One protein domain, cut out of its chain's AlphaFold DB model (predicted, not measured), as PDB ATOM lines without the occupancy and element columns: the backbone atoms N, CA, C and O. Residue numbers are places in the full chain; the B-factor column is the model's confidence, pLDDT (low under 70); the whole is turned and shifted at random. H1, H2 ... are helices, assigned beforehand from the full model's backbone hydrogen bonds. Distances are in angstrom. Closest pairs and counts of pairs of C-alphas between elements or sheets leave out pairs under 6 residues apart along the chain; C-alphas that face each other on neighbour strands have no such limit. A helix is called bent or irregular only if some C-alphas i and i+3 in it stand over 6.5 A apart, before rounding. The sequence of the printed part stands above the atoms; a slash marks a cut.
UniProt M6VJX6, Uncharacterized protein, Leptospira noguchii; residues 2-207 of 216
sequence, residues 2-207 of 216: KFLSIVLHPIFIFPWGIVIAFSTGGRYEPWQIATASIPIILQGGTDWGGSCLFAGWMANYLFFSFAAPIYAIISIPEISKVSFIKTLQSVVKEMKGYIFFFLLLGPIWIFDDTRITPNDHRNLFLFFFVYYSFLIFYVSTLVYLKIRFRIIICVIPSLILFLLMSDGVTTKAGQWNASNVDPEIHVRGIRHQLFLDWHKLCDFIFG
ATOM      1  N   LYS A   2      26.579   7.207  41.111       79.00
ATOM      2  CA  LYS A   2      28.005   7.484  40.809       79.00
ATOM      3  C   LYS A   2      28.231   8.685  39.875       79.00
ATOM      4  O   LYS A   2      29.048   9.533  40.194       79.00
ATOM      5  N   PHE A   3      27.461   8.803  38.788       82.25
ATOM      6  CA  PHE A   3      27.548   9.956  37.880       82.25
ATOM      7  C   PHE A   3      27.296  11.297  38.594       82.25
ATOM      8  O   PHE A   3      28.128  12.188  38.516       82.25
ATOM      9  N   LEU A   4      26.204  11.415  39.359       80.50
ATOM     10  CA  LEU A   4      25.889  12.633  40.124       80.50
ATOM     11  C   LEU A   4      26.959  12.959  41.174       80.50
ATOM     12  O   LEU A   4      27.299  14.121  41.342       80.50
ATOM     13  N   SER A   5      27.514  11.947  41.847       81.62
ATOM     14  CA  SER A   5      28.616  12.135  42.801       81.62
ATOM     15  C   SER A   5      29.869  12.700  42.127       81.62
ATOM     16  O   SER A   5      30.506  13.579  42.693       81.62
ATOM     17  N   ILE A   6      30.184  12.255  40.905       85.81
ATOM     18  CA  ILE A   6      31.304  12.783  40.116       85.81
ATOM     19  C   ILE A   6      31.007  14.216  39.672       85.81
ATOM     20  O   ILE A   6      31.803  15.105  39.930       85.81
ATOM     21  N   VAL A   7      29.854  14.453  39.043       87.56
ATOM     22  CA  VAL A   7      29.512  15.755  38.448       87.56
ATOM     23  C   VAL A   7      29.341  16.856  39.498       87.56
ATOM     24  O   VAL A   7      29.692  18.005  39.241       87.56
ATOM     25  N   LEU A   8      28.828  16.509  40.678       88.81
ATOM     26  CA  LEU A   8      28.674  17.419  41.816       88.81
ATOM     27  C   LEU A   8      29.846  17.315  42.799       88.81
ATOM     28  O   LEU A   8      29.756  17.817  43.920       88.81
ATOM     29  N   HIS A   9      30.942  16.647  42.436       88.75
ATOM     30  CA  HIS A   9      32.104  16.609  43.311       88.75
ATOM     31  C   HIS A   9      32.645  18.035  43.503       88.75
ATOM     32  O   HIS A   9      32.735  18.777  42.521       88.75
ATOM     33  N   PRO A  10      33.072  18.430  44.719       85.56
ATOM     34  CA  PRO A  10      33.567  19.777  44.980       85.56
ATOM     35  C   PRO A  10      34.681  20.277  44.048       85.56
ATOM     36  O   PRO A  10      34.825  21.477  43.846       85.56
ATOM     37  N   ILE A  11      35.444  19.367  43.436       86.25
ATOM     38  CA  ILE A  11      36.466  19.708  42.430       86.25
ATOM     39  C   ILE A  11      35.877  20.399  41.188       86.25
ATOM     40  O   ILE A  11      36.551  21.206  40.555       86.25
ATOM     41  N   PHE A  12      34.612  20.122  40.860       87.75
ATOM     42  CA  PHE A  12      33.906  20.732  39.738       87.75
ATOM     43  C   PHE A  12      33.181  22.024  40.113       87.75
ATOM     44  O   PHE A  12      32.618  22.651  39.225       87.75
ATOM     45  N   ILE A  13      33.218  22.472  41.375       84.94
ATOM     46  CA  ILE A  13      32.594  23.742  41.788       84.94
ATOM     47  C   ILE A  13      33.135  24.912  40.968       84.94
ATOM     48  O   ILE A  13      32.358  25.738  40.506       84.94
ATOM     49  N   PHE A  14      34.452  24.967  40.756       84.00
ATOM     50  CA  PHE A  14      35.069  26.042  39.986       84.00
ATOM     51  C   PHE A  14      34.699  25.983  38.488       84.00
ATOM     52  O   PHE A  14      34.192  26.982  37.978       84.00
ATOM     53  N   PRO A  15      34.827  24.832  37.788       89.00
ATOM     54  CA  PRO A  15      34.279  24.667  36.439       89.00
ATOM     55  C   PRO A  15      32.794  25.028  36.319       89.00
ATOM     56  O   PRO A  15      32.418  25.768  35.412       89.00
ATOM     57  N   TRP A  16      31.951  24.554  37.242       89.25
ATOM     58  CA  TRP A  16      30.529  24.891  37.258       89.25
ATOM     59  C   TRP A  16      30.313  26.380  37.453       89.25
ATOM     60  O   TRP A  16      29.520  26.974  36.726       89.25
ATOM     61  N   GLY A  17      31.042  26.994  38.381       86.62
ATOM     62  CA  GLY A  17      30.882  28.406  38.666       86.62
ATOM     63  C   GLY A  17      31.261  29.301  37.496       86.62
ATOM     64  O   GLY A  17      30.543  30.263  37.227       86.62
ATOM     65  N   ILE A  18      32.299  28.929  36.739       87.56
ATOM     66  CA  ILE A  18      32.649  29.562  35.463       87.56
ATOM     67  C   ILE A  18      31.505  29.403  34.462       87.56
ATOM     68  O   ILE A  18      31.008  30.398  33.940       87.56
ATOM     69  N   VAL A  19      31.059  28.170  34.199       91.12
ATOM     70  CA  VAL A  19      30.009  27.903  33.203       91.12
ATOM     71  C   VAL A  19      28.732  28.679  33.525       91.12
ATOM     72  O   VAL A  19      28.136  29.278  32.630       91.12
ATOM     73  N   ILE A  20      28.333  28.707  34.796       90.44
ATOM     74  CA  ILE A  20      27.152  29.430  35.267       90.44
ATOM     75  C   ILE A  20      27.349  30.933  35.095       90.44
ATOM     76  O   ILE A  20      26.511  31.570  34.464       90.44
ATOM     77  N   ALA A  21      28.467  31.487  35.573       87.00
ATOM     78  CA  ALA A  21      28.739  32.918  35.480       87.00
ATOM     79  C   ALA A  21      28.780  33.409  34.024       87.00
ATOM     80  O   ALA A  21      28.206  34.452  33.717       87.00
ATOM     81  N   PHE A  22      29.379  32.643  33.105       87.62
ATOM     82  CA  PHE A  22      29.345  32.957  31.673       87.62
ATOM     83  C   PHE A  22      27.941  32.828  31.078       87.62
ATOM     84  O   PHE A  22      27.553  33.637  30.240       87.62
ATOM     85  N   SER A  23      27.167  31.828  31.501       87.38
ATOM     86  CA  SER A  23      25.828  31.578  30.954       87.38
ATOM     87  C   SER A  23      24.778  32.581  31.431       87.38
ATOM     88  O   SER A  23      23.766  32.746  30.747       87.38
ATOM     89  N   THR A  24      24.993  33.232  32.578       85.88
ATOM     90  CA  THR A  24      24.044  34.191  33.159       85.88
ATOM     91  C   THR A  24      24.520  35.634  33.099       85.88
ATOM     92  O   THR A  24      23.733  36.482  32.714       85.88
ATOM     93  N   GLY A  25      25.768  35.922  33.463       83.31
ATOM     94  CA  GLY A  25      26.324  37.277  33.481       83.31
ATOM     95  C   GLY A  25      27.141  37.599  32.235       83.31
ATOM     96  O   GLY A  25      26.890  38.591  31.562       83.31
ATOM     97  N   GLY A  26      28.093  36.731  31.886       84.12
ATOM     98  CA  GLY A  26      29.049  36.967  30.795       84.12
ATOM     99  C   GLY A  26      28.467  36.912  29.377       84.12
ATOM    100  O   GLY A  26      29.181  37.187  28.419       84.12
ATOM    101  N   ARG A  27      27.192  36.537  29.230       86.31
ATOM    102  CA  ARG A  27      26.473  36.490  27.946       86.31
ATOM    103  C   ARG A  27      25.805  37.802  27.556       86.31
ATOM    104  O   ARG A  27      25.355  37.912  26.419       86.31
ATOM    105  N   TYR A  28      25.694  38.737  28.490       84.06
ATOM    106  CA  TYR A  28      24.926  39.957  28.313       84.06
ATOM    107  C   TYR A  28      25.803  41.170  28.566       84.06
ATOM    108  O   TYR A  28      26.684  41.154  29.425       84.06
ATOM    109  N   GLU A  29      25.502  42.242  27.849       85.44
ATOM    110  CA  GLU A  29      25.986  43.560  28.215       85.44
ATOM    111  C   GLU A  29      25.325  44.017  29.527       85.44
ATOM    112  O   GLU A  29      24.165  43.674  29.786       85.44
ATOM    113  N   PRO A  30      25.992  44.848  30.346       80.75
ATOM    114  CA  PRO A  30      25.471  45.253  31.653       80.75
ATOM    115  C   PRO A  30      24.052  45.832  31.615       80.75
ATOM    116  O   PRO A  30      23.226  45.508  32.470       80.75
ATOM    117  N   TRP A  31      23.743  46.641  30.599       78.12
ATOM    118  CA  TRP A  31      22.423  47.252  30.402       78.12
ATOM    119  C   TRP A  31      21.347  46.247  29.987       78.12
ATOM    120  O   TRP A  31      20.168  46.442  30.291       78.12
ATOM    121  N   GLN A  32      21.734  45.141  29.345       84.19
ATOM    122  CA  GLN A  32      20.809  44.079  28.964       84.19
ATOM    123  C   GLN A  32      20.310  43.311  30.186       84.19
ATOM    124  O   GLN A  32      19.169  42.865  30.166       84.19
ATOM    125  N   ILE A  33      21.089  43.222  31.274       81.06
ATOM    126  CA  ILE A  33      20.650  42.563  32.516       81.06
ATOM    127  C   ILE A  33      19.324  43.147  33.023       81.06
ATOM    128  O   ILE A  33      18.421  42.390  33.370       81.06
ATOM    129  N   ALA A  34      19.180  44.474  33.011       74.31
ATOM    130  CA  ALA A  34      17.992  45.166  33.513       74.31
ATOM    131  C   ALA A  34      16.852  45.304  32.484       74.31
ATOM    132  O   ALA A  34      15.713  45.552  32.872       74.31
ATOM    133  N   THR A  35      17.145  45.169  31.186       72.12
ATOM    134  CA  THR A  35      16.207  45.518  30.099       72.12
ATOM    135  C   THR A  35      15.767  44.333  29.241       72.12
ATOM    136  O   THR A  35      14.687  44.369  28.655       72.12
ATOM    137  N   ALA A  36      16.563  43.266  29.169       67.94
ATOM    138  CA  ALA A  36      16.180  42.029  28.505       67.94
ATOM    139  C   ALA A  36      15.208  41.217  29.378       67.94
ATOM    140  O   ALA A  36      15.052  41.471  30.573       67.94
ATOM    141  N   SER A  37      14.582  40.186  28.799       76.19
ATOM    142  CA  SER A  37      13.722  39.218  29.506       76.19
ATOM    143  C   SER A  37      14.518  38.273  30.426       76.19
ATOM    144  O   SER A  37      14.346  37.055  30.393       76.19
ATOM    145  N   ILE A  38      15.427  38.828  31.225       81.62
ATOM    146  CA  ILE A  38      16.233  38.118  32.211       81.62
ATOM    147  C   ILE A  38      15.428  38.025  33.513       81.62
ATOM    148  O   ILE A  38      14.761  38.989  33.893       81.62
ATOM    149  N   PRO A  39      15.456  36.876  34.211       85.62
ATOM    150  CA  PRO A  39      14.768  36.730  35.487       85.62
ATOM    151  C   PRO A  39      15.166  37.821  36.489       85.62
ATOM    152  O   PRO A  39      16.351  38.018  36.750       85.62
ATOM    153  N   ILE A  40      14.174  38.468  37.108       86.94
ATOM    154  CA  ILE A  40      14.360  39.604  38.036       86.94
ATOM    155  C   ILE A  40      15.281  39.252  39.219       86.94
ATOM    156  O   ILE A  40      16.015  40.094  39.718       86.94
ATOM    157  N   ILE A  41      15.308  37.986  39.635       86.88
ATOM    158  CA  ILE A  41      16.227  37.451  40.654       86.88
ATOM    159  C   ILE A  41      17.719  37.647  40.328       86.88
ATOM    160  O   ILE A  41      18.541  37.732  41.237       86.88
ATOM    161  N   LEU A  42      18.073  37.699  39.041       85.69
ATOM    162  CA  LEU A  42      19.442  37.920  38.565       85.69
ATOM    163  C   LEU A  42      19.748  39.407  38.361       85.69
ATOM    164  O   LEU A  42      20.870  39.754  38.009       85.69
ATOM    165  N   GLN A  43      18.759  40.277  38.560       85.56
ATOM    166  CA  GLN A  43      18.895  41.713  38.390       85.56
ATOM    167  C   GLN A  43      19.252  42.345  39.735       85.56
ATOM    168  O   GLN A  43      18.444  42.415  40.661       85.56
ATOM    169  N   GLY A  44      20.492  42.798  39.829       74.12
ATOM    170  CA  GLY A  44      21.057  43.540  40.948       74.12
ATOM    171  C   GLY A  44      22.433  44.055  40.537       74.12
ATOM    172  O   GLY A  44      22.959  43.631  39.512       74.12
ATOM    173  N   GLY A  45      22.987  45.008  41.280       69.19
ATOM    174  CA  GLY A  45      24.198  45.733  40.872       69.19
ATOM    175  C   GLY A  45      23.921  46.949  39.976       69.19
ATOM    176  O   GLY A  45      22.803  47.162  39.513       69.19
ATOM    177  N   THR A  46      24.938  47.793  39.797       62.00
ATOM    178  CA  THR A  46      24.895  48.984  38.930       62.00
ATOM    179  C   THR A  46      25.546  48.700  37.572       62.00
ATOM    180  O   THR A  46      26.060  47.608  37.320       62.00
ATOM    181  N   ASP A  47      25.474  49.677  36.679       62.50
ATOM    182  CA  ASP A  47      26.073  49.693  35.343       62.50
ATOM    183  C   ASP A  47      27.577  49.289  35.259       62.50
ATOM    184  O   ASP A  47      28.271  49.093  36.255       62.50
ATOM    185  N   TRP A  48      28.077  49.116  34.023       59.12
ATOM    186  CA  TRP A  48      29.501  48.872  33.697       59.12
ATOM    187  C   TRP A  48      30.112  47.570  34.257       59.12
ATOM    188  O   TRP A  48      31.269  47.520  34.663       59.12
ATOM    189  N   GLY A  49      29.346  46.478  34.230       70.81
ATOM    190  CA  GLY A  49      29.820  45.124  34.551       70.81
ATOM    191  C   GLY A  49      29.325  44.608  35.898       70.81
ATOM    192  O   GLY A  49      29.176  43.395  36.050       70.81
ATOM    193  N   GLY A  50      28.970  45.505  36.825       78.19
ATOM    194  CA  GLY A  50      28.429  45.147  38.140       78.19
ATOM    195  C   GLY A  50      27.165  44.291  38.043       78.19
ATOM    196  O   GLY A  50      27.062  43.265  38.711       78.19
ATOM    197  N   SER A  51      26.246  44.640  37.139       80.75
ATOM    198  CA  SER A  51      25.025  43.861  36.902       80.75
ATOM    199  C   SER A  51      25.282  42.443  36.376       80.75
ATOM    200  O   SER A  51      24.649  41.485  36.823       80.75
ATOM    201  N   CYS A  52      26.250  42.269  35.472       85.44
ATOM    202  CA  CYS A  52      26.637  40.952  34.958       85.44
ATOM    203  C   CYS A  52      27.306  40.101  36.044       85.44
ATOM    204  O   CYS A  52      27.026  38.908  36.173       85.44
ATOM    205  N   LEU A  53      28.178  40.714  36.845       84.75
ATOM    206  CA  LEU A  53      28.875  40.048  37.944       84.75
ATOM    207  C   LEU A  53      27.894  39.600  39.031       84.75
ATOM    208  O   LEU A  53      27.946  38.445  39.458       84.75
ATOM    209  N   PHE A  54      26.942  40.460  39.396       87.00
ATOM    210  CA  PHE A  54      25.857  40.122  40.311       87.00
ATOM    211  C   PHE A  54      25.014  38.952  39.786       87.00
ATOM    212  O   PHE A  54      24.778  37.990  40.518       87.00
ATOM    213  N   ALA A  55      24.612  38.973  38.512       88.81
ATOM    214  CA  ALA A  55      23.848  37.883  37.902       88.81
ATOM    215  C   ALA A  55      24.606  36.542  37.955       88.81
ATOM    216  O   ALA A  55      24.026  35.495  38.264       88.81
ATOM    217  N   GLY A  56      25.916  36.562  37.687       89.06
ATOM    218  CA  GLY A  56      26.790  35.396  37.825       89.06
ATOM    219  C   GLY A  56      26.890  34.897  39.268       89.06
ATOM    220  O   GLY A  56      26.798  33.694  39.522       89.06
ATOM    221  N   TRP A  57      27.036  35.816  40.217       88.50
ATOM    222  CA  TRP A  57      27.133  35.530  41.646       88.50
ATOM    223  C   TRP A  57      25.841  34.924  42.213       88.50
ATOM    224  O   TRP A  57      25.871  33.845  42.810       88.50
ATOM    225  N   MET A  58      24.691  35.538  41.932       90.50
ATOM    226  CA  MET A  58      23.379  35.050  42.363       90.50
ATOM    227  C   MET A  58      23.047  33.676  41.785       90.50
ATOM    228  O   MET A  58      22.555  32.798  42.500       90.50
ATOM    229  N   ALA A  59      23.345  33.456  40.504       91.25
ATOM    230  CA  ALA A  59      23.133  32.160  39.872       91.25
ATOM    231  C   ALA A  59      23.989  31.058  40.517       91.25
ATOM    232  O   ALA A  59      23.512  29.937  40.704       91.25
ATOM    233  N   ASN A  60      25.223  31.379  40.914       90.56
ATOM    234  CA  ASN A  60      26.099  30.458  41.634       90.56
ATOM    235  C   ASN A  60      25.550  30.082  43.012       90.56
ATOM    236  O   ASN A  60      25.526  28.902  43.364       90.56
ATOM    237  N   TYR A  61      25.056  31.055  43.777       90.75
ATOM    238  CA  TYR A  61      24.402  30.784  45.057       90.75
ATOM    239  C   TYR A  61      23.181  29.879  44.904       90.75
ATOM    240  O   TYR A  61      23.048  28.867  45.591       90.75
ATOM    241  N   LEU A  62      22.314  30.177  43.944       92.25
ATOM    242  CA  LEU A  62      21.168  29.319  43.678       92.25
ATOM    243  C   LEU A  62      21.620  27.914  43.292       92.25
ATOM    244  O   LEU A  62      21.166  26.952  43.900       92.25
ATOM    245  N   PHE A  63      22.565  27.762  42.367       92.44
ATOM    246  CA  PHE A  63      23.042  26.444  41.958       92.44
ATOM    247  C   PHE A  63      23.640  25.637  43.120       92.44
ATOM    248  O   PHE A  63      23.277  24.472  43.314       92.44
ATOM    249  N   PHE A  64      24.505  26.240  43.942       90.88
ATOM    250  CA  PHE A  64      25.113  25.543  45.078       90.88
ATOM    251  C   PHE A  64      24.100  25.168  46.161       90.88
ATOM    252  O   PHE A  64      24.280  24.129  46.803       90.88
ATOM    253  N   SER A  65      22.996  25.913  46.292       92.94
ATOM    254  CA  SER A  65      21.880  25.524  47.161       92.94
ATOM    255  C   SER A  65      21.222  24.199  46.761       92.94
ATOM    256  O   SER A  65      20.646  23.530  47.612       92.94
ATOM    257  N   PHE A  66      21.309  23.788  45.492       93.81
ATOM    258  CA  PHE A  66      20.840  22.477  45.031       93.81
ATOM    259  C   PHE A  66      21.966  21.440  45.054       93.81
ATOM    260  O   PHE A  66      21.785  20.326  45.546       93.81
ATOM    261  N   ALA A  67      23.140  21.804  44.534       94.06
ATOM    262  CA  ALA A  67      24.254  20.881  44.344       94.06
ATOM    263  C   ALA A  67      24.795  20.324  45.670       94.06
ATOM    264  O   ALA A  67      24.993  19.112  45.791       94.06
ATOM    265  N   ALA A  68      24.996  21.182  46.676       93.69
ATOM    266  CA  ALA A  68      25.641  20.783  47.924       93.69
ATOM    267  C   ALA A  68      24.797  19.783  48.750       93.69
ATOM    268  O   ALA A  68      25.347  18.752  49.150       93.69
ATOM    269  N   PRO A  69      23.475  19.991  48.954       94.62
ATOM    270  CA  PRO A  69      22.606  19.002  49.599       94.62
ATOM    271  C   PRO A  69      22.563  17.647  48.890       94.62
ATOM    272  O   PRO A  69      22.637  16.601  49.542       94.62
ATOM    273  N   ILE A  70      22.450  17.652  47.557       95.06
ATOM    274  CA  ILE A  70      22.402  16.424  46.752       95.06
ATOM    275  C   ILE A  70      23.722  15.666  46.893       95.06
ATOM    276  O   ILE A  70      23.710  14.463  47.163       95.06
ATOM    277  N   TYR A  71      24.851  16.366  46.750       94.44
ATOM    278  CA  TYR A  71      26.173  15.769  46.900       94.44
ATOM    279  C   TYR A  71      26.341  15.136  48.284       94.44
ATOM    280  O   TYR A  71      26.677  13.957  48.374       94.44
ATOM    281  N   ALA A  72      26.016  15.862  49.358       93.88
ATOM    282  CA  ALA A  72      26.134  15.349  50.723       93.88
ATOM    283  C   ALA A  72      25.318  14.064  50.941       93.88
ATOM    284  O   ALA A  72      25.820  13.090  51.498       93.88
ATOM    285  N   ILE A  73      24.076  14.023  50.457       93.50
ATOM    286  CA  ILE A  73      23.199  12.854  50.605       93.50
ATOM    287  C   ILE A  73      23.699  11.633  49.828       93.50
ATOM    288  O   ILE A  73      23.502  10.506  50.282       93.50
ATOM    289  N   ILE A  74      24.293  11.839  48.651       92.19
ATOM    290  CA  ILE A  74      24.812  10.752  47.812       92.19
ATOM    291  C   ILE A  74      26.145  10.227  48.359       92.19
ATOM    292  O   ILE A  74      26.412   9.031  48.249       92.19
ATOM    293  N   SER A  75      26.966  11.111  48.927       90.81
ATOM    294  CA  SER A  75      28.309  10.787  49.414       90.81
ATOM    295  C   SER A  75      28.314  10.164  50.807       90.81
ATOM    296  O   SER A  75      29.230   9.411  51.129       90.81
ATOM    297  N   ILE A  76      27.297  10.429  51.633       89.56
ATOM    298  CA  ILE A  76      27.190   9.823  52.963       89.56
ATOM    299  C   ILE A  76      26.512   8.451  52.838       89.56
ATOM    300  O   ILE A  76      25.320   8.384  52.520       89.56
ATOM    301  N   PRO A  77      27.233   7.343  53.097       81.00
ATOM    302  CA  PRO A  77      26.621   6.021  53.113       81.00
ATOM    303  C   PRO A  77      25.577   5.934  54.231       81.00
ATOM    304  O   PRO A  77      25.623   6.682  55.204       81.00
ATOM    305  N   GLU A  78      24.633   4.999  54.131       72.81
ATOM    306  CA  GLU A  78      23.703   4.743  55.234       72.81
ATOM    307  C   GLU A  78      24.452   4.114  56.410       72.81
ATOM    308  O   GLU A  78      24.645   2.903  56.479       72.81
ATOM    309  N   ILE A  79      24.914   4.950  57.339       64.31
ATOM    310  CA  ILE A  79      25.678   4.491  58.497       64.31
ATOM    311  C   ILE A  79      24.711   3.928  59.561       64.31
ATOM    312  O   ILE A  79      23.613   4.447  59.806       64.31
ATOM    313  N   SER A  80      25.104   2.830  60.208       60.78
ATOM    314  CA  SER A  80      24.452   2.288  61.409       60.78
ATOM    315  C   SER A  80      24.477   3.293  62.569       60.78
ATOM    316  O   SER A  80      25.431   4.056  62.665       60.78
ATOM    317  N   LYS A  81      23.462   3.259  63.457       65.88
ATOM    318  CA  LYS A  81      23.240   4.116  64.654       65.88
ATOM    319  C   LYS A  81      24.424   5.036  65.032       65.88
ATOM    320  O   LYS A  81      25.209   4.722  65.922       65.88
ATOM    321  N   VAL A  82      24.514   6.196  64.385       83.81
ATOM    322  CA  VAL A  82      25.406   7.303  64.769       83.81
ATOM    323  C   VAL A  82      24.576   8.430  65.368       83.81
ATOM    324  O   VAL A  82      23.411   8.607  65.016       83.81
ATOM    325  N   SER A  83      25.160   9.186  66.298       92.69
ATOM    326  CA  SER A  83      24.490  10.351  66.877       92.69
ATOM    327  C   SER A  83      24.230  11.426  65.816       92.69
ATOM    328  O   SER A  83      24.928  11.510  64.798       92.69
ATOM    329  N   PHE A  84      23.250  12.292  66.078       92.75
ATOM    330  CA  PHE A  84      22.954  13.423  65.201       92.75
ATOM    331  C   PHE A  84      24.187  14.317  64.985       92.75
ATOM    332  O   PHE A  84      24.486  14.683  63.856       92.75
ATOM    333  N   ILE A  85      24.978  14.568  66.035       94.19
ATOM    334  CA  ILE A  85      26.211  15.372  65.954       94.19
ATOM    335  C   ILE A  85      27.219  14.768  64.961       94.19
ATOM    336  O   ILE A  85      27.774  15.488  64.136       94.19
ATOM    337  N   LYS A  86      27.426  13.443  64.981       93.25
ATOM    338  CA  LYS A  86      28.313  12.771  64.010       93.25
ATOM    339  C   LYS A  86      27.765  12.844  62.582       93.25
ATOM    340  O   LYS A  86      28.535  12.939  61.626       93.25
ATOM    341  N   THR A  87      26.440  12.828  62.438       93.94
ATOM    342  CA  THR A  87      25.776  13.015  61.140       93.94
ATOM    343  C   THR A  87      26.008  14.431  60.615       93.94
ATOM    344  O   THR A  87      26.458  14.588  59.485       93.94
ATOM    345  N   LEU A  88      25.809  15.446  61.460       95.38
ATOM    346  CA  LEU A  88      26.070  16.851  61.146       95.38
ATOM    347  C   LEU A  88      27.522  17.073  60.711       95.38
ATOM    348  O   LEU A  88      27.770  17.674  59.671       95.38
ATOM    349  N   GLN A  89      28.486  16.524  61.454       94.62
ATOM    350  CA  GLN A  89      29.906  16.585  61.090       94.62
ATOM    351  C   GLN A  89      30.186  15.946  59.724       94.62
ATOM    352  O   GLN A  89      30.983  16.472  58.951       94.62
ATOM    353  N   SER A  90      29.519  14.833  59.409       94.25
ATOM    354  CA  SER A  90      29.663  14.160  58.114       94.25
ATOM    355  C   SER A  90      29.088  15.007  56.976       94.25
ATOM    356  O   SER A  90      29.742  15.171  55.952       94.25
ATOM    357  N   VAL A  91      27.916  15.621  57.170       95.19
ATOM    358  CA  VAL A  91      27.317  16.550  56.195       95.19
ATOM    359  C   VAL A  91      28.213  17.760  55.963       95.19
ATOM    360  O   VAL A  91      28.525  18.069  54.816       95.19
ATOM    361  N   VAL A  92      28.704  18.396  57.029       95.44
ATOM    362  CA  VAL A  92      29.648  19.518  56.917       95.44
ATOM    363  C   VAL A  92      30.916  19.090  56.179       95.44
ATOM    364  O   VAL A  92      31.392  19.819  55.312       95.44
ATOM    365  N   LYS A  93      31.446  17.895  56.463       94.56
ATOM    366  CA  LYS A  93      32.632  17.358  55.782       94.56
ATOM    367  C   LYS A  93      32.409  17.190  54.280       94.56
ATOM    368  O   LYS A  93      33.306  17.541  53.516       94.56
ATOM    369  N   GLU A  94      31.256  16.684  53.856       93.81
ATOM    370  CA  GLU A  94      30.948  16.520  52.431       93.81
ATOM    371  C   GLU A  94      30.646  17.860  51.745       93.81
ATOM    372  O   GLU A  94      31.060  18.091  50.611       93.81
ATOM    373  N   MET A  95      29.998  18.794  52.444       94.00
ATOM    374  CA  MET A  95      29.676  20.122  51.908       94.00
ATOM    375  C   MET A  95      30.840  21.118  51.995       94.00
ATOM    376  O   MET A  95      30.739  22.207  51.436       94.00
ATOM    377  N   LYS A  96      31.958  20.775  52.651       92.69
ATOM    378  CA  LYS A  96      33.048  21.716  52.974       92.69
ATOM    379  C   LYS A  96      33.572  22.507  51.779       92.69
ATOM    380  O   LYS A  96      33.907  23.672  51.936       92.69
ATOM    381  N   GLY A  97      33.639  21.895  50.595       90.31
ATOM    382  CA  GLY A  97      34.093  22.591  49.391       90.31
ATOM    383  C   GLY A  97      33.112  23.681  48.971       90.31
ATOM    384  O   GLY A  97      33.519  24.812  48.741       90.31
ATOM    385  N   TYR A  98      31.814  23.376  48.973       91.12
ATOM    386  CA  TYR A  98      30.755  24.354  48.711       91.12
ATOM    387  C   TYR A  98      30.744  25.480  49.745       91.12
ATOM    388  O   TYR A  98      30.638  26.646  49.376       91.12
ATOM    389  N   ILE A  99      30.922  25.140  51.025       90.00
ATOM    390  CA  ILE A  99      31.032  26.117  52.116       90.00
ATOM    391  C   ILE A  99      32.248  27.024  51.900       90.00
ATOM    392  O   ILE A  99      32.128  28.240  51.996       90.00
ATOM    393  N   PHE A 100      33.407  26.449  51.568       89.44
ATOM    394  CA  PHE A 100      34.628  27.206  51.307       89.44
ATOM    395  C   PHE A 100      34.445  28.191  50.149       89.44
ATOM    396  O   PHE A 100      34.750  29.369  50.301       89.44
ATOM    397  N   PHE A 101      33.896  27.740  49.018       85.94
ATOM    398  CA  PHE A 101      33.646  28.618  47.874       85.94
ATOM    399  C   PHE A 101      32.610  29.700  48.176       85.94
ATOM    400  O   PHE A 101      32.794  30.836  47.752       85.94
ATOM    401  N   PHE A 102      31.559  29.386  48.937       87.25
ATOM    402  CA  PHE A 102      30.598  30.384  49.404       87.25
ATOM    403  C   PHE A 102      31.268  31.467  50.260       87.25
ATOM    404  O   PHE A 102      31.089  32.653  50.000       87.25
ATOM    405  N   LEU A 103      32.076  31.068  51.247       88.12
ATOM    406  CA  LEU A 103      32.772  32.002  52.134       88.12
ATOM    407  C   LEU A 103      33.869  32.796  51.421       88.12
ATOM    408  O   LEU A 103      34.161  33.912  51.834       88.12
ATOM    409  N   LEU A 104      34.474  32.238  50.371       85.19
ATOM    410  CA  LEU A 104      35.491  32.922  49.581       85.19
ATOM    411  C   LEU A 104      34.866  33.924  48.609       85.19
ATOM    412  O   LEU A 104      35.278  35.074  48.580       85.19
ATOM    413  N   LEU A 105      33.895  33.485  47.802       78.38
ATOM    414  CA  LEU A 105      33.310  34.290  46.726       78.38
ATOM    415  C   LEU A 105      32.243  35.262  47.222       78.38
ATOM    416  O   LEU A 105      31.986  36.277  46.580       78.38
ATOM    417  N   GLY A 106      31.601  34.950  48.344       77.31
ATOM    418  CA  GLY A 106      30.509  35.746  48.872       77.31
ATOM    419  C   GLY A 106      30.892  37.156  49.303       77.31
ATOM    420  O   GLY A 106      30.232  38.101  48.877       77.31
ATOM    421  N   PRO A 107      31.968  37.326  50.087       80.94
ATOM    422  CA  PRO A 107      32.392  38.637  50.562       80.94
ATOM    423  C   PRO A 107      33.053  39.534  49.510       80.94
ATOM    424  O   PRO A 107      33.203  40.724  49.766       80.94
ATOM    425  N   ILE A 108      33.458  39.000  48.347       79.44
ATOM    426  CA  ILE A 108      34.256  39.742  47.346       79.44
ATOM    427  C   ILE A 108      33.552  41.026  46.892       79.44
ATOM    428  O   ILE A 108      34.211  42.036  46.674       79.44
ATOM    429  N   TRP A 109      32.222  41.001  46.809       75.56
ATOM    430  CA  TRP A 109      31.415  42.122  46.317       75.56
ATOM    431  C   TRP A 109      30.869  43.027  47.424       75.56
ATOM    432  O   TRP A 109      30.259  44.047  47.135       75.56
ATOM    433  N   ILE A 110      31.122  42.709  48.699       79.94
ATOM    434  CA  ILE A 110      30.677  43.549  49.825       79.94
ATOM    435  C   ILE A 110      31.355  44.925  49.790       79.94
ATOM    436  O   ILE A 110      30.785  45.907  50.253       79.94
ATOM    437  N   PHE A 111      32.553  45.026  49.212       73.00
ATOM    438  CA  PHE A 111      33.238  46.310  49.064       73.00
ATOM    439  C   PHE A 111      32.496  47.284  48.141       73.00
ATOM    440  O   PHE A 111      32.663  48.487  48.307       73.00
ATOM    441  N   ASP A 112      31.659  46.812  47.213       74.25
ATOM    442  CA  ASP A 112      30.872  47.713  46.364       74.25
ATOM    443  C   ASP A 112      29.770  48.428  47.159       74.25
ATOM    444  O   ASP A 112      29.444  49.577  46.857       74.25
ATOM    445  N   ASP A 113      29.272  47.820  48.243       76.62
ATOM    446  CA  ASP A 113      28.261  48.416  49.131       76.62
ATOM    447  C   ASP A 113      28.765  49.673  49.861       76.62
ATOM    448  O   ASP A 113      27.989  50.412  50.456       76.62
ATOM    449  N   THR A 114      30.063  49.978  49.805       73.44
ATOM    450  CA  THR A 114      30.595  51.210  50.408       73.44
ATOM    451  C   THR A 114      30.284  52.450  49.574       73.44
ATOM    452  O   THR A 114      30.548  53.565  50.015       73.44
ATOM    453  N   ARG A 115      29.825  52.264  48.330       71.06
ATOM    454  CA  ARG A 115      29.584  53.341  47.359       71.06
ATOM    455  C   ARG A 115      28.105  53.617  47.103       71.06
ATOM    456  O   ARG A 115      27.781  54.614  46.471       71.06
ATOM    457  N   ILE A 116      27.237  52.714  47.541       68.81
ATOM    458  CA  ILE A 116      25.818  52.643  47.191       68.81
ATOM    459  C   ILE A 116      25.060  52.083  48.387       68.81
ATOM    460  O   ILE A 116      25.468  51.080  48.964       68.81
ATOM    461  N   THR A 117      23.938  52.698  48.733       67.44
ATOM    462  CA  THR A 117      23.021  52.169  49.742       67.44
ATOM    463  C   THR A 117      21.718  51.710  49.088       67.44
ATOM    464  O   THR A 117      21.310  52.280  48.080       67.44
ATOM    465  N   PRO A 118      21.045  50.669  49.614       71.69
ATOM    466  CA  PRO A 118      21.421  49.837  50.764       71.69
ATOM    467  C   PRO A 118      22.556  48.842  50.462       71.69
ATOM    468  O   PRO A 118      22.930  48.644  49.307       71.69
ATOM    469  N   ASN A 119      23.089  48.212  51.518       85.62
ATOM    470  CA  ASN A 119      24.228  47.283  51.451       85.62
ATOM    471  C   ASN A 119      23.811  45.914  50.871       85.62
ATOM    472  O   ASN A 119      23.829  44.890  51.566       85.62
ATOM    473  N   ASP A 120      23.357  45.912  49.615       85.88
ATOM    474  CA  ASP A 120      22.684  44.785  48.970       85.88
ATOM    475  C   ASP A 120      23.538  43.501  48.999       85.88
ATOM    476  O   ASP A 120      23.017  42.422  49.300       85.88
ATOM    477  N   HIS A 121      24.844  43.590  48.722       87.44
ATOM    478  CA  HIS A 121      25.721  42.417  48.639       87.44
ATOM    479  C   HIS A 121      25.979  41.801  50.014       87.44
ATOM    480  O   HIS A 121      25.874  40.582  50.169       87.44
ATOM    481  N   ARG A 122      26.258  42.620  51.034       90.12
ATOM    482  CA  ARG A 122      26.408  42.171  52.424       90.12
ATOM    483  C   ARG A 122      25.121  41.538  52.918       90.12
ATOM    484  O   ARG A 122      25.152  40.448  53.488       90.12
ATOM    485  N   ASN A 123      23.996  42.213  52.716       92.31
ATOM    486  CA  ASN A 123      22.708  41.770  53.231       92.31
ATOM    487  C   ASN A 123      22.299  40.441  52.575       92.31
ATOM    488  O   ASN A 123      21.851  39.525  53.268       92.31
ATOM    489  N   LEU A 124      22.549  40.276  51.273       92.25
ATOM    490  CA  LEU A 124      22.365  38.998  50.584       92.25
ATOM    491  C   LEU A 124      23.365  37.930  51.032       92.25
ATOM    492  O   LEU A 124      22.965  36.787  51.250       92.25
ATOM    493  N   PHE A 125      24.640  38.264  51.236       92.62
ATOM    494  CA  PHE A 125      25.613  37.323  51.797       92.62
ATOM    495  C   PHE A 125      25.154  36.788  53.161       92.62
ATOM    496  O   PHE A 125      25.156  35.575  53.375       92.62
ATOM    497  N   LEU A 126      24.692  37.666  54.055       94.12
ATOM    498  CA  LEU A 126      24.155  37.286  55.364       94.12
ATOM    499  C   LEU A 126      22.908  36.404  55.234       94.12
ATOM    500  O   LEU A 126      22.792  35.402  55.942       94.12
ATOM    501  N   PHE A 127      22.008  36.728  54.302       95.44
ATOM    502  CA  PHE A 127      20.839  35.896  54.014       95.44
ATOM    503  C   PHE A 127      21.259  34.475  53.620       95.44
ATOM    504  O   PHE A 127      20.815  33.494  54.222       95.44
ATOM    505  N   PHE A 128      22.157  34.353  52.639       94.44
ATOM    506  CA  PHE A 128      22.629  33.054  52.166       94.44
ATOM    507  C   PHE A 128      23.442  32.304  53.221       94.44
ATOM    508  O   PHE A 128      23.363  31.080  53.280       94.44
ATOM    509  N   PHE A 129      24.157  33.006  54.101       94.50
ATOM    510  CA  PHE A 129      24.852  32.394  55.231       94.50
ATOM    511  C   PHE A 129      23.866  31.712  56.191       94.50
ATOM    512  O   PHE A 129      24.050  30.543  56.552       94.50
ATOM    513  N   VAL A 130      22.783  32.404  56.561       96.06
ATOM    514  CA  VAL A 130      21.712  31.837  57.398       96.06
ATOM    515  C   VAL A 130      21.030  30.677  56.676       96.06
ATOM    516  O   VAL A 130      20.852  29.599  57.248       96.06
ATOM    517  N   TYR A 131      20.704  30.859  55.399       96.50
ATOM    518  CA  TYR A 131      20.035  29.849  54.592       96.50
ATOM    519  C   TYR A 131      20.882  28.576  54.398       96.50
ATOM    520  O   TYR A 131      20.372  27.464  54.536       96.50
ATOM    521  N   TYR A 132      22.187  28.692  54.147       95.31
ATOM    522  CA  TYR A 132      23.086  27.539  54.038       95.31
ATOM    523  C   TYR A 132      23.320  26.842  55.370       95.31
ATOM    524  O   TYR A 132      23.386  25.613  55.407       95.31
ATOM    525  N   SER A 133      23.369  27.598  56.466       95.94
ATOM    526  CA  SER A 133      23.379  27.017  57.809       95.94
ATOM    527  C   SER A 133      22.126  26.167  58.027       95.94
ATOM    528  O   SER A 133      22.225  25.004  58.420       95.94
ATOM    529  N   PHE A 134      20.950  26.696  57.669       97.06
ATOM    530  CA  PHE A 134      19.698  25.941  57.678       97.06
ATOM    531  C   PHE A 134      19.760  24.692  56.783       97.06
ATOM    532  O   PHE A 134      19.399  23.607  57.243       97.06
ATOM    533  N   LEU A 135      20.260  24.797  55.545       96.81
ATOM    534  CA  LEU A 135      20.389  23.650  54.637       96.81
ATOM    535  C   LEU A 135      21.254  22.534  55.229       96.81
ATOM    536  O   LEU A 135      20.884  21.365  55.130       96.81
ATOM    537  N   ILE A 136      22.372  22.871  55.876       96.81
ATOM    538  CA  ILE A 136      23.239  21.891  56.542       96.81
ATOM    539  C   ILE A 136      22.459  21.133  57.624       96.81
ATOM    540  O   ILE A 136      22.496  19.898  57.659       96.81
ATOM    541  N   PHE A 137      21.710  21.835  58.481       97.44
ATOM    542  CA  PHE A 137      20.878  21.202  59.513       97.44
ATOM    543  C   PHE A 137      19.754  20.351  58.914       97.44
ATOM    544  O   PHE A 137      19.512  19.224  59.365       97.44
ATOM    545  N   TYR A 138      19.096  20.856  57.875       97.38
ATOM    546  CA  TYR A 138      18.011  20.171  57.183       97.38
ATOM    547  C   TYR A 138      18.487  18.857  56.557       97.38
ATOM    548  O   TYR A 138      17.936  17.791  56.836       97.38
ATOM    549  N   VAL A 139      19.576  18.900  55.788       95.94
ATOM    550  CA  VAL A 139      20.189  17.715  55.174       95.94
ATOM    551  C   VAL A 139      20.657  16.727  56.236       95.94
ATOM    552  O   VAL A 139      20.398  15.530  56.115       95.94
ATOM    553  N   SER A 140      21.274  17.214  57.314       95.50
ATOM    554  CA  SER A 140      21.678  16.370  58.447       95.50
ATOM    555  C   SER A 140      20.493  15.633  59.059       95.50
ATOM    556  O   SER A 140      20.605  14.453  59.378       95.50
ATOM    557  N   THR A 141      19.339  16.292  59.156       95.50
ATOM    558  CA  THR A 141      18.097  15.690  59.651       95.50
ATOM    559  C   THR A 141      17.577  14.618  58.698       95.50
ATOM    560  O   THR A 141      17.261  13.513  59.137       95.50
ATOM    561  N   LEU A 142      17.554  14.891  57.389       95.06
ATOM    562  CA  LEU A 142      17.131  13.913  56.381       95.06
ATOM    563  C   LEU A 142      18.003  12.651  56.388       95.06
ATOM    564  O   LEU A 142      17.483  11.538  56.266       95.06
ATOM    565  N   VAL A 143      19.321  12.825  56.532       93.31
ATOM    566  CA  VAL A 143      20.288  11.723  56.616       93.31
ATOM    567  C   VAL A 143      20.121  10.961  57.932       93.31
ATOM    568  O   VAL A 143      20.021   9.735  57.913       93.31
ATOM    569  N   TYR A 144      20.027  11.666  59.063       93.25
ATOM    570  CA  TYR A 144      19.895  11.065  60.394       93.25
ATOM    571  C   TYR A 144      18.618  10.227  60.535       93.25
ATOM    572  O   TYR A 144      18.669   9.091  61.010       93.25
ATOM    573  N   LEU A 145      17.484  10.757  60.066       92.44
ATOM    574  CA  LEU A 145      16.186  10.075  60.096       92.44
ATOM    575  C   LEU A 145      16.028   9.015  58.998       92.44
ATOM    576  O   LEU A 145      15.000   8.344  58.944       92.44
ATOM    577  N   LYS A 146      17.027   8.853  58.120       90.25
ATOM    578  CA  LYS A 146      17.025   7.876  57.019       90.25
ATOM    579  C   LYS A 146      15.793   8.002  56.119       90.25
ATOM    580  O   LYS A 146      15.198   7.007  55.705       90.25
ATOM    581  N   ILE A 147      15.412   9.235  55.789       90.88
ATOM    582  CA  ILE A 147      14.251   9.489  54.937       90.88
ATOM    583  C   ILE A 147      14.465   8.830  53.565       90.88
ATOM    584  O   ILE A 147      15.471   9.070  52.892       90.88
ATOM    585  N   ARG A 148      13.505   7.999  53.136       88.00
ATOM    586  CA  ARG A 148      13.599   7.167  51.919       88.00
ATOM    587  C   ARG A 148      13.822   7.985  50.645       88.00
ATOM    588  O   ARG A 148      14.645   7.620  49.815       88.00
ATOM    589  N   PHE A 149      13.128   9.115  50.510       91.56
ATOM    590  CA  PHE A 149      13.208  10.000  49.340       91.56
ATOM    591  C   PHE A 149      14.054  11.254  49.599       91.56
ATOM    592  O   PHE A 149      13.809  12.306  49.013       91.56
ATOM    593  N   ARG A 150      15.065  11.154  50.475       92.75
ATOM    594  CA  ARG A 150      15.893  12.294  50.905       92.75
ATOM    595  C   ARG A 150      16.511  13.109  49.763       92.75
ATOM    596  O   ARG A 150      16.611  14.313  49.920       92.75
ATOM    597  N   ILE A 151      16.857  12.505  48.620       91.06
ATOM    598  CA  ILE A 151      17.388  13.234  47.445       91.06
ATOM    599  C   ILE A 151      16.345  14.183  46.835       91.06
ATOM    600  O   ILE A 151      16.680  15.282  46.415       91.06
ATOM    601  N   ILE A 152      15.078  13.772  46.772       92.56
ATOM    602  CA  ILE A 152      13.999  14.618  46.240       92.56
ATOM    603  C   ILE A 152      13.611  15.663  47.287       92.56
ATOM    604  O   ILE A 152      13.359  16.819  46.978       92.56
ATOM    605  N   ILE A 153      13.586  15.259  48.553       95.56
ATOM    606  CA  ILE A 153      13.165  16.134  49.644       95.56
ATOM    607  C   ILE A 153      14.222  17.214  49.926       95.56
ATOM    608  O   ILE A 153      13.868  18.338  50.267       95.56
ATOM    609  N   CYS A 154      15.513  16.928  49.718       95.00
ATOM    610  CA  CYS A 154      16.578  17.890  50.002       95.00
ATOM    611  C   CYS A 154      16.578  19.125  49.101       95.00
ATOM    612  O   CYS A 154      17.127  20.143  49.509       95.00
ATOM    613  N   VAL A 155      15.946  19.062  47.923       95.00
ATOM    614  CA  VAL A 155      15.846  20.210  47.011       95.00
ATOM    615  C   VAL A 155      14.662  21.124  47.320       95.00
ATOM    616  O   VAL A 155      14.609  22.238  46.804       95.00
ATOM    617  N   ILE A 156      13.715  20.692  48.164       96.50
ATOM    618  CA  ILE A 156      12.495  21.454  48.470       96.50
ATOM    619  C   ILE A 156      12.816  22.851  49.025       96.50
ATOM    620  O   ILE A 156      12.257  23.816  48.503       96.50
ATOM    621  N   PRO A 157      13.724  23.026  50.009       96.81
ATOM    622  CA  PRO A 157      14.049  24.366  50.489       96.81
ATOM    623  C   PRO A 157      14.639  25.279  49.416       96.81
ATOM    624  O   PRO A 157      14.432  26.488  49.463       96.81
ATOM    625  N   SER A 158      15.376  24.725  48.457       96.06
ATOM    626  CA  SER A 158      15.995  25.473  47.358       96.06
ATOM    627  C   SER A 158      14.962  25.881  46.310       96.06
ATOM    628  O   SER A 158      15.013  26.995  45.797       96.06
ATOM    629  N   LEU A 159      13.952  25.039  46.064       95.94
ATOM    630  CA  LEU A 159      12.784  25.406  45.256       95.94
ATOM    631  C   LEU A 159      11.955  26.511  45.921       95.94
ATOM    632  O   LEU A 159      11.575  27.472  45.256       95.94
ATOM    633  N   ILE A 160      11.703  26.403  47.230       95.69
ATOM    634  CA  ILE A 160      11.005  27.445  47.996       95.69
ATOM    635  C   ILE A 160      11.796  28.750  47.937       95.69
ATOM    636  O   ILE A 160      11.215  29.797  47.663       95.69
ATOM    637  N   LEU A 161      13.115  28.692  48.132       95.12
ATOM    638  CA  LEU A 161      13.973  29.866  48.033       95.12
ATOM    639  C   LEU A 161      13.881  30.513  46.644       95.12
ATOM    640  O   LEU A 161      13.651  31.714  46.546       95.12
ATOM    641  N   PHE A 162      13.998  29.723  45.575       93.50
ATOM    642  CA  PHE A 162      13.876  30.223  44.207       93.50
ATOM    643  C   PHE A 162      12.532  30.927  43.967       93.50
ATOM    644  O   PHE A 162      12.492  32.011  43.385       93.50
ATOM    645  N   LEU A 163      11.434  30.353  44.473       93.12
ATOM    646  CA  LEU A 163      10.110  30.972  44.407       93.12
ATOM    647  C   LEU A 163      10.020  32.259  45.226       93.12
ATOM    648  O   LEU A 163       9.386  33.205  44.772       93.12
ATOM    649  N   LEU A 164      10.626  32.319  46.412       93.50
ATOM    650  CA  LEU A 164      10.657  33.535  47.229       93.50
ATOM    651  C   LEU A 164      11.433  34.651  46.529       93.50
ATOM    652  O   LEU A 164      11.053  35.807  46.592       93.50
ATOM    653  N   MET A 165      12.499  34.321  45.817       93.25
ATOM    654  CA  MET A 165      13.366  35.314  45.195       93.25
ATOM    655  C   MET A 165      12.874  35.811  43.823       93.25
ATOM    656  O   MET A 165      13.470  36.723  43.250       93.25
ATOM    657  N   SER A 166      11.805  35.228  43.266       89.81
ATOM    658  CA  SER A 166      11.409  35.476  41.870       89.81
ATOM    659  C   SER A 166      10.968  36.913  41.577       89.81
ATOM    660  O   SER A 166      11.032  37.333  40.426       89.81
ATOM    661  N   ASP A 167      10.519  37.654  42.595       90.31
ATOM    662  CA  ASP A 167      10.058  39.045  42.449       90.31
ATOM    663  C   ASP A 167      11.193  40.071  42.611       90.31
ATOM    664  O   ASP A 167      10.948  41.274  42.521       90.31
ATOM    665  N   GLY A 168      12.424  39.604  42.835       90.50
ATOM    666  CA  GLY A 168      13.586  40.441  43.112       90.50
ATOM    667  C   GLY A 168      14.081  40.309  44.545       90.50
ATOM    668  O   GLY A 168      13.332  39.974  45.463       90.50
ATOM    669  N   VAL A 169      15.380  40.555  44.708       91.31
ATOM    670  CA  VAL A 169      16.109  40.340  45.970       91.31
ATOM    671  C   VAL A 169      16.952  41.538  46.401       91.31
ATOM    672  O   VAL A 169      17.595  41.487  47.447       91.31
ATOM    673  N   THR A 170      16.952  42.604  45.600       89.19
ATOM    674  CA  THR A 170      17.662  43.864  45.851       89.19
ATOM    675  C   THR A 170      16.745  45.035  45.541       89.19
ATOM    676  O   THR A 170      15.827  44.912  44.731       89.19
ATOM    677  N   THR A 171      17.054  46.201  46.100       85.25
ATOM    678  CA  THR A 171      16.371  47.461  45.750       85.25
ATOM    679  C   THR A 171      16.447  47.813  44.261       85.25
ATOM    680  O   THR A 171      15.555  48.477  43.739       85.25
ATOM    681  N   LYS A 172      17.472  47.312  43.564       83.62
ATOM    682  CA  LYS A 172      17.748  47.536  42.135       83.62
ATOM    683  C   LYS A 172      17.013  46.572  41.210       83.62
ATOM    684  O   LYS A 172      17.160  46.664  39.993       83.62
ATOM    685  N   ALA A 173      16.257  45.624  41.762       84.50
ATOM    686  CA  ALA A 173      15.608  44.582  40.985       84.50
ATOM    687  C   ALA A 173      14.705  45.179  39.889       84.50
ATOM    688  O   ALA A 173      13.695  45.841  40.153       84.50
ATOM    689  N   GLY A 174      15.086  44.925  38.635       80.75
ATOM    690  CA  GLY A 174      14.438  45.435  37.428       80.75
ATOM    691  C   GLY A 174      14.437  46.952  37.296       80.75
ATOM    692  O   GLY A 174      13.446  47.526  36.846       80.75
ATOM    693  N   GLN A 175      15.541  47.574  37.696       79.75
ATOM    694  CA  GLN A 175      15.863  48.965  37.420       79.75
ATOM    695  C   GLN A 175      17.232  49.048  36.749       79.75
ATOM    696  O   GLN A 175      18.129  48.251  37.029       79.75
ATOM    697  N   TRP A 176      17.396  50.042  35.882       76.06
ATOM    698  CA  TRP A 176      18.703  50.443  35.381       76.06
ATOM    699  C   TRP A 176      19.113  51.731  36.084       76.06
ATOM    700  O   TRP A 176      18.506  52.775  35.856       76.06
ATOM    701  N   ASN A 177      20.135  51.642  36.933       73.44
ATOM    702  CA  ASN A 177      20.667  52.773  37.681       73.44
ATOM    703  C   ASN A 177      22.127  53.010  37.287       73.44
ATOM    704  O   ASN A 177      22.895  52.058  37.109       73.44
ATOM    705  N   ALA A 178      22.496  54.284  37.160       72.50
ATOM    706  CA  ALA A 178      23.882  54.685  36.959       72.50
ATOM    707  C   ALA A 178      24.742  54.324  38.184       72.50
ATOM    708  O   ALA A 178      24.238  54.206  39.305       72.50
ATOM    709  N   SER A 179      26.047  54.158  37.971       70.06
ATOM    710  CA  SER A 179      26.993  53.824  39.037       70.06
ATOM    711  C   SER A 179      26.955  54.849  40.164       70.06
ATOM    712  O   SER A 179      26.917  56.051  39.905       70.06
ATOM    713  N   ASN A 180      27.050  54.384  41.412       71.31
ATOM    714  CA  ASN A 180      27.085  55.231  42.614       71.31
ATOM    715  C   ASN A 180      25.832  56.104  42.830       71.31
ATOM    716  O   ASN A 180      25.884  57.067  43.592       71.31
ATOM    717  N   VAL A 181      24.718  55.784  42.167       76.19
ATOM    718  CA  VAL A 181      23.412  56.392  42.440       76.19
ATOM    719  C   VAL A 181      22.592  55.424  43.281       76.19
ATOM    720  O   VAL A 181      22.439  54.252  42.920       76.19
ATOM    721  N   ASP A 182      22.071  55.919  44.403       75.06
ATOM    722  CA  ASP A 182      21.160  55.146  45.240       75.06
ATOM    723  C   ASP A 182      19.868  54.851  44.452       75.06
ATOM    724  O   ASP A 182      19.263  55.766  43.886       75.06
ATOM    725  N   PRO A 183      19.441  53.581  44.371       78.69
ATOM    726  CA  PRO A 183      18.240  53.196  43.652       78.69
ATOM    727  C   PRO A 183      16.981  53.697  44.357       78.69
ATOM    728  O   PRO A 183      16.858  53.646  45.583       78.69
ATOM    729  N   GLU A 184      15.981  54.084  43.572       82.38
ATOM    730  CA  GLU A 184      14.648  54.330  44.111       82.38
ATOM    731  C   GLU A 184      14.007  53.008  44.552       82.38
ATOM    732  O   GLU A 184      13.921  52.046  43.786       82.38
ATOM    733  N   ILE A 185      13.511  52.937  45.787       82.38
ATOM    734  CA  ILE A 185      12.931  51.699  46.318       82.38
ATOM    735  C   ILE A 185      11.552  51.459  45.692       82.38
ATOM    736  O   ILE A 185      10.560  52.071  46.087       82.38
ATOM    737  N   HIS A 186      11.481  50.500  44.767       85.00
ATOM    738  CA  HIS A 186      10.233  50.057  44.144       85.00
ATOM    739  C   HIS A 186       9.882  48.630  44.561       85.00
ATOM    740  O   HIS A 186      10.522  47.655  44.158       85.00
ATOM    741  N   VAL A 187       8.817  48.492  45.349       89.19
ATOM    742  CA  VAL A 187       8.317  47.188  45.790       89.19
ATOM    743  C   VAL A 187       7.570  46.518  44.637       89.19
ATOM    744  O   VAL A 187       6.618  47.070  44.095       89.19
ATOM    745  N   ARG A 188       7.989  45.301  44.272       88.12
ATOM    746  CA  ARG A 188       7.421  44.538  43.140       88.12
ATOM    747  C   ARG A 188       6.346  43.532  43.560       88.12
ATOM    748  O   ARG A 188       5.588  43.054  42.724       88.12
ATOM    749  N   GLY A 189       6.284  43.204  44.848       90.38
ATOM    750  CA  GLY A 189       5.354  42.235  45.415       90.38
ATOM    751  C   GLY A 189       5.725  41.876  46.852       90.38
ATOM    752  O   GLY A 189       6.762  42.307  47.359       90.38
ATOM    753  N   ILE A 190       4.895  41.051  47.498       93.69
ATOM    754  CA  ILE A 190       5.089  40.630  48.901       93.69
ATOM    755  C   ILE A 190       6.445  39.942  49.085       93.69
ATOM    756  O   ILE A 190       7.139  40.180  50.065       93.69
ATOM    757  N   ARG A 191       6.852  39.111  48.123       94.44
ATOM    758  CA  ARG A 191       8.121  38.386  48.209       94.44
ATOM    759  C   ARG A 191       9.328  39.314  48.122       94.44
ATOM    760  O   ARG A 191      10.247  39.186  48.921       94.44
ATOM    761  N   HIS A 192       9.287  40.290  47.214       93.62
ATOM    762  CA  HIS A 192      10.319  41.321  47.141       93.62
ATOM    763  C   HIS A 192      10.360  42.150  48.436       93.62
ATOM    764  O   HIS A 192      11.439  42.399  48.966       93.62
ATOM    765  N   GLN A 193       9.197  42.492  49.006       94.50
ATOM    766  CA  GLN A 193       9.121  43.197  50.288       94.50
ATOM    767  C   GLN A 193       9.833  42.437  51.416       94.50
ATOM    768  O   GLN A 193      10.574  43.057  52.169       94.50
ATOM    769  N   LEU A 194       9.685  41.108  51.495       94.75
ATOM    770  CA  LEU A 194      10.394  40.292  52.492       94.75
ATOM    771  C   LEU A 194      11.916  40.434  52.388       94.75
ATOM    772  O   LEU A 194      12.593  40.517  53.412       94.75
ATOM    773  N   PHE A 195      12.457  40.489  51.168       93.88
ATOM    774  CA  PHE A 195      13.878  40.770  50.982       93.88
ATOM    775  C   PHE A 195      14.198  42.196  51.419       93.88
ATOM    776  O   PHE A 195      15.076  42.378  52.249       93.88
ATOM    777  N   LEU A 196      13.456  43.210  50.980       92.69
ATOM    778  CA  LEU A 196      13.718  44.588  51.414       92.69
ATOM    779  C   LEU A 196      13.669  44.758  52.942       92.69
ATOM    780  O   LEU A 196      14.474  45.499  53.502       92.69
ATOM    781  N   ASP A 197      12.782  44.046  53.633       94.75
ATOM    782  CA  ASP A 197      12.712  44.048  55.096       94.75
ATOM    783  C   ASP A 197      13.908  43.333  55.735       94.75
ATOM    784  O   ASP A 197      14.446  43.813  56.733       94.75
ATOM    785  N   TRP A 198      14.388  42.239  55.135       95.06
ATOM    786  CA  TRP A 198      15.650  41.609  55.530       95.06
ATOM    787  C   TRP A 198      16.837  42.570  55.395       95.06
ATOM    788  O   TRP A 198      17.663  42.669  56.304       95.06
ATOM    789  N   HIS A 199      16.914  43.299  54.281       92.69
ATOM    790  CA  HIS A 199      17.962  44.295  54.053       92.69
ATOM    791  C   HIS A 199      17.905  45.408  55.100       92.69
ATOM    792  O   HIS A 199      18.910  45.671  55.755       92.69
ATOM    793  N   LYS A 200      16.717  45.970  55.361       91.75
ATOM    794  CA  LYS A 200      16.514  46.966  56.428       91.75
ATOM    795  C   LYS A 200      16.926  46.443  57.801       91.75
ATOM    796  O   LYS A 200      17.541  47.178  58.564       91.75
ATOM    797  N   LEU A 201      16.600  45.190  58.127       94.19
ATOM    798  CA  LEU A 201      17.002  44.567  59.389       94.19
ATOM    799  C   LEU A 201      18.528  44.464  59.496       94.19
ATOM    800  O   LEU A 201      19.095  44.794  60.536       94.19
ATOM    801  N   CYS A 202      19.199  44.032  58.427       92.81
ATOM    802  CA  CYS A 202      20.657  43.965  58.395       92.81
ATOM    803  C   CYS A 202      21.287  45.354  58.533       92.81
ATOM    804  O   CYS A 202      22.193  45.529  59.344       92.81
ATOM    805  N   ASP A 203      20.792  46.346  57.794       90.50
ATOM    806  CA  ASP A 203      21.277  47.726  57.866       90.50
ATOM    807  C   ASP A 203      21.033  48.340  59.252       90.50
ATOM    808  O   ASP A 203      21.898  49.037  59.777       90.50
ATOM    809  N   PHE A 204      19.908  48.024  59.897       90.88
ATOM    810  CA  PHE A 204      19.622  48.442  61.270       90.88
ATOM    811  C   PHE A 204      20.607  47.844  62.287       90.88
ATOM    812  O   PHE A 204      21.058  48.547  63.188       90.88
ATOM    813  N   ILE A 205      20.959  46.561  62.147       91.81
ATOM    814  CA  ILE A 205      21.855  45.860  63.083       91.81
ATOM    815  C   ILE A 205      23.323  46.235  62.852       91.81
ATOM    816  O   ILE A 205      24.066  46.457  63.806       91.81
ATOM    817  N   PHE A 206      23.758  46.259  61.593       89.31
ATOM    818  CA  PHE A 206      25.173  46.356  61.220       89.31
ATOM    819  C   PHE A 206      25.580  47.746  60.715       89.31
ATOM    820  O   PHE A 206      26.764  47.981  60.479       89.31
ATOM    821  N   GLY A 207      24.630  48.667  60.544       86.31
ATOM    822  CA  GLY A 207      24.871  49.981  59.952       86.31
ATOM    823  C   GLY A 207      25.263  49.901  58.475       86.31
ATOM    824  O   GLY A 207      25.053  48.884  57.808       86.31
TER     825      GLY A 207
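AT A GLANCE: This is residues 2 to 207 of the 216 residues of an uncharacterized protein of Leptospira noguchii (UniProt M6VJX6). A long bundle of helices is built round H4, which runs through its middle, with H1 and H2 on one side, H7 on another, and H5b and the pair H8 and H9 on two further sides. H10 crosses H7 and H9 near one end of the bundle, where the short H3 and the long unnamed stretches 36 to 49 and 166 to 189 also lie; H5a lies toward the other end. The printed part has 206 residues with ten named helices, H1 to H10 in order along the chain, and no named strand; the class is all helix. The whole is compact, with a radius of gyration of the C-alphas of 17.8 A, yet elongated, spanning 57 by 35 by 27 A.

IN THESE COORDINATES: The longest helix is H4, residues 50 to 75, 36.2 A from C-alpha 50 at (28.429, 45.147, 38.140) to C-alpha 75 at (28.309, 10.787, 49.414). It has a kink of 28 degrees near residue 66 and is neither bent nor irregular, but only just: C-alphas 65 and 68 are 6.1 A apart. H7, residues 120 to 144, is 35.7 A long. H1 is residues 2 to 7, with C-alpha 2 at (28.005, 7.484, 40.809), and H2 is residues 10 to 24, 20.9 A long. H3 is residues 30 to 35. H5, residues 84 to 105, was assigned as one helix by its hydrogen bonds but is bent, with C-alphas 94 and 97 7.5 A apart; its arms are H5a, residues 84 to 94, and H5b, residues 97 to 105. H6 is residues 107 to 114, H8 residues 150 to 153 and H9 residues 156 to 165. H10, residues 190 to 206, is 24.2 A long and ends with C-alpha 206 at (25.173, 46.356, 61.220). H2 and H6 are only just irregular: C-alphas 11 and 14, and C-alphas 108 and 111, are each 6.9 A apart.

HOW THE PARTS SIT: H4 is the hub and touches seven other helices. H7 touches it at a shallow tilt of 10 degrees, the same way, with Pro 69 and Val 139 the closest C-alphas at 6.2 A. H9 touches it at a shallow tilt of 13 degrees, opposite ways, closest at the C-alphas of Ser 65 and Ser 158, 5.9 A. H2 touches residues 52 to 60 of H4 at 35.0 degrees, only just a steep tilt, opposite ways; the closest C-alphas are those of Ala 21 and Gly 56, 3.9 A. H1 touches H4 with Ser 5 and Tyr 71 closest, their C-alphas 6.0 A apart. H8 touches H4 too, closest at the C-alphas of Ile 70 and Ile 151, 6.0 A. H3 is about perpendicular to H4, at 83 degrees, and touches it at the C-alphas of Pro 30 and Ser 51, 5.4 A. H5a touches H7 at a steep tilt of 57 degrees, with the C-alphas of Leu 88 and Ser 140 closest at 5.2 A, while H5b only just touches H4, with 3 pairs of C-alphas within 8 A, the closest being Ala 68 and Tyr 98 at 6.3 A. H6 and H7 form a helical hairpin, closest at the C-alphas of Ile 110 and Arg 122, 5.2 A. H10 is about perpendicular to H7, at 74 degrees, touching it at the C-alphas of Asn 123 and His 199, 5.4 A; H4 and H10 are apart. Every O i to N i+4 pair is within hydrogen-bond range in H1, H5a, H5b, H7, H9 and H10; H2 has 9 of 11, H3 1 of 2, H4 20 of 22 and H6 0 of 4, beside 4 of 5 O i to N i+3 pairs in H6, and H8 is too short for an O i to N i+4 pair.

THE WHOLE: The C-alphas farthest apart are those of Ser 80 and Ala 178, 57.8 A. The printed part has no cut. The links from H3 to H4, 14 residues, and from H9 to H10, 24 residues, are long. The mean pLDDT of the printed part is 87.0; the model's confidence is under 70 at residue 36, residues 45 to 48, 79 to 81 and 116 to 117.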